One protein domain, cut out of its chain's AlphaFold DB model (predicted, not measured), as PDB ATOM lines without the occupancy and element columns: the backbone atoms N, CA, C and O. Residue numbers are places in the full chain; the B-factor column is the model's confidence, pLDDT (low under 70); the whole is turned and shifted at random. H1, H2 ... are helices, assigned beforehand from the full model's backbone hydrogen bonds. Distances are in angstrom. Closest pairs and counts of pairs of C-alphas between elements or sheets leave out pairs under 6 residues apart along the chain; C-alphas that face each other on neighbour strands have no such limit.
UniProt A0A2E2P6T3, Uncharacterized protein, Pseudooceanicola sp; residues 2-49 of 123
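Overview. This is residues 2 to 49 of the 123 residues of an uncharacterized protein of Pseudooceanicola sp (UniProt A0A2E2P6T3). An extended lead of residues 2 to 10 runs into two helices of similar length, H1 then H2, that meet near their ends as an L; a tail of residues 43 to 49 follows. The printed part has 48 residues, is all helix in class with no named strand, and is only just loose, close to compact, with a radius of gyration of the C-alphas of 11.9 A and spans of 27 by 27 by 21 A.

Arrangement. H1, residues 11 to 24, and H2, residues 28 to 42, touch only at the corner by their tight link, H1 with residues 18 to 24 and H2 with residues 28 to 31. Their closest C-alphas, those of Ser 21 and Thr 31, are 5.6 A apart. Their lines are about perpendicular, at 84 degrees. In both, every O i to N i+4 pair is within hydrogen-bond range.

Along the chain. H1 begins at C-alpha 11 (269.930, 199.086, 81.233) and is 20.2 A long. H2 ends at C-alpha 42 (274.823, 216.200, 103.790) and is 21.3 A long.

Size, cuts and confidence. The C-alphas farthest apart, of Pro 3 and Glu 49, are 34.2 A apart. The printed part has no cut. Residues 48 to 49 have pLDDT under 70.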
ATOM      1  N   GLU A   2     268.423 224.593  78.710       85.88
ATOM      2  CA  GLU A   2     269.761 223.998  78.754       85.88
ATOM      3  C   GLU A   2     269.824 222.766  77.827       85.88
ATOM      4  O   GLU A   2     268.864 221.986  77.805       85.88
ATOM      5  N   PRO A   3     270.881 222.600  77.006       90.94
ATOM      6  CA  PRO A   3     270.988 221.460  76.106       90.94
ATOM      7  C   PRO A   3     271.216 220.161  76.887       90.94
ATOM      8  O   PRO A   3     272.019 220.101  77.815       90.94
ATOM      9  N   PHE A   4     270.539 219.087  76.480       91.00
ATOM     10  CA  PHE A   4     270.726 217.774  77.094       91.00
ATOM     11  C   PHE A   4     272.019 217.107  76.621       91.00
ATOM     12  O   PHE A   4     272.350 217.130  75.435       91.00
ATOM     13  N   ILE A   5     272.691 216.422  77.545       92.69
ATOM     14  CA  ILE A   5     273.821 215.538  77.256       92.69
ATOM     15  C   ILE A   5     273.428 214.070  77.447       92.69
ATOM     16  O   ILE A   5     272.617 213.724  78.307       92.69
ATOM     17  N   SER A   6     274.006 213.183  76.634       92.06
ATOM     18  CA  SER A   6     273.782 211.741  76.752       92.06
ATOM     19  C   SER A   6     274.771 211.102  77.726       92.06
ATOM     20  O   SER A   6     275.984 211.199  77.546       92.06
ATOM     21  N   ILE A   7     274.251 210.386  78.725       92.81
ATOM     22  CA  ILE A   7     275.039 209.562  79.651       92.81
ATOM     23  C   ILE A   7     274.678 208.095  79.423       92.81
ATOM     24  O   ILE A   7     273.510 207.701  79.470       92.81
ATOM     25  N   ARG A   8     275.691 207.252  79.198       96.06
ATOM     26  CA  ARG A   8     275.494 205.809  79.009       96.06
ATOM     27  C   ARG A   8     275.414 205.106  80.361       96.06
ATOM     28  O   ARG A   8     276.403 205.001  81.076       96.06
ATOM     29  N   ILE A   9     274.236 204.574  80.682       95.12
ATOM     30  CA  ILE A   9     273.959 203.844  81.924       95.12
ATOM     31  C   ILE A   9     273.552 202.408  81.581       95.12
ATOM     32  O   ILE A   9     272.835 202.160  80.608       95.12
ATOM     33  N   LYS A  10     273.980 201.431  82.393       98.12
ATOM     34  CA  LYS A  10     273.535 200.036  82.245       98.12
ATOM     35  C   LYS A  10     272.006 199.968  82.291       98.12
ATOM     36  O   LYS A  10     271.391 200.516  83.204       98.12
ATOM     37  N   ARG A  11     271.397 199.208  81.374       97.38
ATOM     38  CA  ARG A  11     269.930 199.086  81.233       97.38
ATOM     39  C   ARG A  11     269.211 198.819  82.563       97.38
ATOM     40  O   ARG A  11     268.197 199.446  82.843       97.38
ATOM     41  N   LYS A  12     269.742 197.909  83.391       98.00
ATOM     42  CA  LYS A  12     269.170 197.570  84.707       98.00
ATOM     43  C   LYS A  12     269.135 198.779  85.648       98.00
ATOM     44  O   LYS A  12     268.128 199.009  86.306       98.00
ATOM     45  N   THR A  13     270.217 199.549  85.696       96.56
ATOM     46  CA  THR A  13     270.331 200.752  86.530       96.56
ATOM     47  C   THR A  13     269.447 201.877  85.997       96.56
ATOM     48  O   THR A  13     268.742 202.507  86.776       96.56
ATOM     49  N   ALA A  14     269.407 202.066  84.674       96.56
ATOM     50  CA  ALA A  14     268.554 203.066  84.036       96.56
ATOM     51  C   ALA A  14     267.065 202.829  84.336       96.56
ATOM     52  O   ALA A  14     266.368 203.771  84.694       96.56
ATOM     53  N   LYS A  15     266.591 201.574  84.277       97.44
ATOM     54  CA  LYS A  15     265.205 201.231  84.641       97.44
ATOM     55  C   LYS A  15     264.873 201.601  86.088       97.44
ATOM     56  O   LYS A  15     263.893 202.299  86.318       97.44
ATOM     57  N   LYS A  16     265.728 201.210  87.042       96.69
ATOM     58  CA  LYS A  16     265.554 201.565  88.463       96.69
ATOM     59  C   LYS A  16     265.488 203.078  88.672       96.69
ATOM     60  O   LYS A  16     264.626 203.564  89.396       96.69
ATOM     61  N   PHE A  17     266.389 203.819  88.028       96.06
ATOM     62  CA  PHE A  17     266.408 205.275  88.113       96.06
ATOM     63  C   PHE A  17     265.146 205.904  87.507       96.06
ATOM     64  O   PHE A  17     264.563 206.795  88.109       96.06
ATOM     65  N   GLN A  18     264.681 205.416  86.354       95.06
ATOM     66  CA  GLN A  18     263.458 205.908  85.715       95.06
ATOM     67  C   GLN A  18     262.216 205.666  86.580       95.06
ATOM     68  O   GLN A  18     261.386 206.564  86.702       95.06
ATOM     69  N   GLU A  19     262.089 204.483  87.186       96.44
ATOM     70  CA  GLU A  19     261.004 204.158  88.123       96.44
ATOM     71  C   GLU A  19     261.033 205.075  89.352       96.44
ATOM     72  O   GLU A  19     260.010 205.656  89.713       96.44
ATOM     73  N   PHE A  20     262.211 205.262  89.955       96.25
ATOM     74  CA  PHE A  20     262.395 206.167  91.089       96.25
ATOM     75  C   PHE A  20     262.068 207.621  90.727       96.25
ATOM     76  O   PHE A  20     261.319 208.286  91.438       96.25
ATOM     77  N   SER A  21     262.596 208.109  89.608       96.31
ATOM     78  CA  SER A  21     262.415 209.487  89.160       96.31
ATOM     79  C   SER A  21     260.943 209.811  88.903       96.31
ATOM     80  O   SER A  21     260.442 210.786  89.452       96.31
ATOM     81  N   LYS A  22     260.219 208.939  88.183       94.94
ATOM     82  CA  LYS A  22     258.781 209.111  87.899       94.94
ATOM     83  C   LYS A  22     257.913 209.185  89.156       94.94
ATOM     84  O   LYS A  22     256.830 209.756  89.104       94.94
ATOM     85  N   LYS A  23     258.351 208.569  90.257       94.69
ATOM     86  CA  LYS A  23     257.613 208.565  91.525       94.69
ATOM     87  C   LYS A  23     257.813 209.850  92.330       94.69
ATOM     88  O   LYS A  23     256.898 210.249  93.041       94.69
ATOM     89  N   ASN A  24     259.002 210.449  92.270       90.56
ATOM     90  CA  ASN A  24     259.407 211.492  93.217       90.56
ATOM     91  C   ASN A  24     259.524 212.891  92.591       90.56
ATOM     92  O   ASN A  24     259.418 213.871  93.319       90.56
ATOM     93  N   PHE A  25     259.725 213.001  91.275       92.81
ATOM     94  CA  PHE A  25     260.005 214.273  90.599       92.81
ATOM     95  C   PHE A  25     259.322 214.367  89.234       92.81
ATOM     96  O   PHE A  25     258.830 213.377  88.689       92.81
ATOM     97  N   LYS A  26     259.318 215.573  88.653       88.75
ATOM     98  CA  LYS A  26     258.712 215.823  87.339       88.75
ATOM     99  C   LYS A  26     259.637 215.414  86.198       88.75
ATOM    100  O   LYS A  26     259.156 214.963  85.160       88.75
ATOM    101  N   THR A  27     260.953 215.562  86.374       93.44
ATOM    102  CA  THR A  27     261.941 215.227  85.337       93.44
ATOM    103  C   THR A  27     263.094 214.365  85.853       93.44
ATOM    104  O   THR A  27     263.443 214.367  87.036       93.44
ATOM    105  N   HIS A  28     263.721 213.631  84.930       94.06
ATOM    106  CA  HIS A  28     264.913 212.829  85.207       94.06
ATOM    107  C   HIS A  28     266.120 213.691  85.600       94.06
ATOM    108  O   HIS A  28     266.861 213.303  86.499       94.06
ATOM    109  N   SER A  29     266.296 214.862  84.980       94.00
ATOM    110  CA  SER A  29     267.385 215.785  85.321       94.00
ATOM    111  C   SER A  29     267.233 216.335  86.739       94.00
ATOM    112  O   SER A  29     268.175 216.243  87.516       94.00
ATOM    113  N   GLU A  30     266.029 216.776  87.112       94.81
ATOM    114  CA  GLU A  30     265.712 217.265  88.466       94.81
ATOM    115  C   GLU A  30     265.956 216.190  89.535       94.81
ATOM    116  O   GLU A  30     266.511 216.462  90.594       94.81
ATOM    117  N   THR A  31     265.602 214.933  89.240       95.88
ATOM    118  CA  THR A  31     265.897 213.817  90.154       95.88
ATOM    119  C   THR A  31     267.400 213.644  90.355       95.88
ATOM    120  O   THR A  31     267.847 213.435  91.479       95.88
ATOM    121  N   MET A  32     268.179 213.687  89.269       94.25
ATOM    122  CA  MET A  32     269.628 213.503  89.333       94.25
ATOM    123  C   MET A  32     270.288 214.633  90.124       94.25
ATOM    124  O   MET A  32     271.097 214.364  91.004       94.25
ATOM    125  N   GLU A  33     269.897 215.877  89.855       94.94
ATOM    126  CA  GLU A  33     270.372 217.057  90.577       94.94
ATOM    127  C   GLU A  33     270.045 216.970  92.071       94.94
ATOM    128  O   GLU A  33     270.930 217.122  92.909       94.94
ATOM    129  N   ALA A  34     268.802 216.625  92.424       94.62
ATOM    130  CA  ALA A  34     268.403 216.450  93.816       94.62
ATOM    131  C   ALA A  34     269.210 215.349  94.525       94.62
ATOM    132  O   ALA A  34     269.569 215.508  95.691       94.62
ATOM    133  N   MET A  35     269.526 214.246  93.836       92.88
ATOM    134  CA  MET A  35     270.371 213.184  94.391       92.88
ATOM    135  C   MET A  35     271.807 213.663  94.627       92.88
ATOM    136  O   MET A  35     272.353 213.384  95.691       92.88
ATOM    137  N   LEU A  36     272.410 214.385  93.677       92.88
ATOM    138  CA  LEU A  36     273.766 214.932  93.825       92.88
ATOM    139  C   LEU A  36     273.833 215.928  94.985       92.88
ATOM    140  O   LEU A  36     274.622 215.741  95.911       92.88
ATOM    141  N   ASN A  37     272.911 216.890  94.992       93.38
ATOM    142  CA  ASN A  37     272.765 217.871  96.058       93.38
ATOM    143  C   ASN A  37     272.595 217.193  97.420       93.38
ATOM    144  O   ASN A  37     273.234 217.585  98.392       93.38
ATOM    145  N   PHE A  38     271.774 216.145  97.514       90.25
ATOM    146  CA  PHE A  38     271.587 215.426  98.771       90.25
ATOM    147  C   PHE A  38     272.909 214.882  99.331       90.25
ATOM    148  O   PHE A  38     273.171 215.052 100.520       90.25
ATOM    149  N   PHE A  39     273.748 214.253  98.509       86.12
ATOM    150  CA  PHE A  39     275.023 213.715  98.985       86.12
ATOM    151  C   PHE A  39     276.032 214.816  99.319       86.12
ATOM    152  O   PHE A  39     276.690 214.734 100.354       86.12
ATOM    153  N   GLU A  40     276.110 215.864  98.498       85.69
ATOM    154  CA  GLU A  40     277.034 216.984  98.708       85.69
ATOM    155  C   GLU A  40     276.685 217.793  99.962       85.69
ATOM    156  O   GLU A  40     277.530 217.955 100.840       85.69
ATOM    157  N   TYR A  41     275.430 218.237 100.101       84.06
ATOM    158  CA  TYR A  41     275.007 219.052 101.244       84.06
ATOM    159  C   TYR A  41     275.076 218.297 102.569       84.06
ATOM    160  O   TYR A  41     275.391 218.893 103.597       84.06
ATOM    161  N   ASN A  42     274.775 216.997 102.567       81.75
ATOM    162  CA  ASN A  42     274.823 216.200 103.790       81.75
ATOM    163  C   ASN A  42     276.220 215.620 104.064       81.75
ATOM    164  O   ASN A  42     276.416 215.023 105.121       81.75
ATOM    165  N   GLY A  43     277.182 215.776 103.145       76.31
ATOM    166  CA  GLY A  43     278.527 215.212 103.280       76.31
ATOM    167  C   GLY A  43     278.533 213.685 103.395       76.31
ATOM    168  O   GLY A  43     279.404 213.128 104.058       76.31
ATOM    169  N   VAL A  44     277.545 213.011 102.797       79.94
ATOM    170  CA  VAL A  44     277.367 211.554 102.893       79.94
ATOM    171  C   VAL A  44     277.845 210.899 101.608       79.94
ATOM    172  O   VAL A  44     277.478 211.316 100.508       79.94
ATOM    173  N   SER A  45     278.604 209.812 101.725       78.19
ATOM    174  CA  SER A  45     278.992 209.029 100.555       78.19
ATOM    175  C   SER A  45     277.813 208.202 100.020       78.19
ATOM    176  O   SER A  45     277.176 207.480 100.784       78.19
ATOM    177  N   PRO A  46     277.577 208.134  98.695       78.75
ATOM    178  CA  PRO A  46     276.614 207.195  98.103       78.75
ATOM    179  C   PRO A  46     276.932 205.712  98.363       78.75
ATOM    180  O   PRO A  46     276.125 204.840  98.040       78.75
ATOM    181  N   LYS A  47     278.135 205.418  98.874       78.19
ATOM    182  CA  LYS A  47     278.586 204.079  99.273       78.19
ATOM    183  C   LYS A  47     278.371 203.793 100.759       78.19
ATOM    184  O   LYS A  47     278.533 202.649 101.169       78.19
ATOM    185  N   GLU A  48     278.061 204.810 101.558       69.25
ATOM    186  CA  GLU A  48     277.773 204.637 102.976       69.25
ATOM    187  C   GLU A  48     276.351 204.115 103.155       69.25
ATOM    188  O   GLU A  48     275.369 204.705 102.699       69.25
ATOM    189  N   GLU A  49     276.224 202.998 103.863       66.56
ATOM    190  CA  GLU A  49     274.929 202.511 104.309       66.56
ATOM    191  C   GLU A  49     274.514 203.300 105.557       66.56
ATOM    192  O   GLU A  49     274.846 202.953 106.688       66.56
TER     193      GLU A  49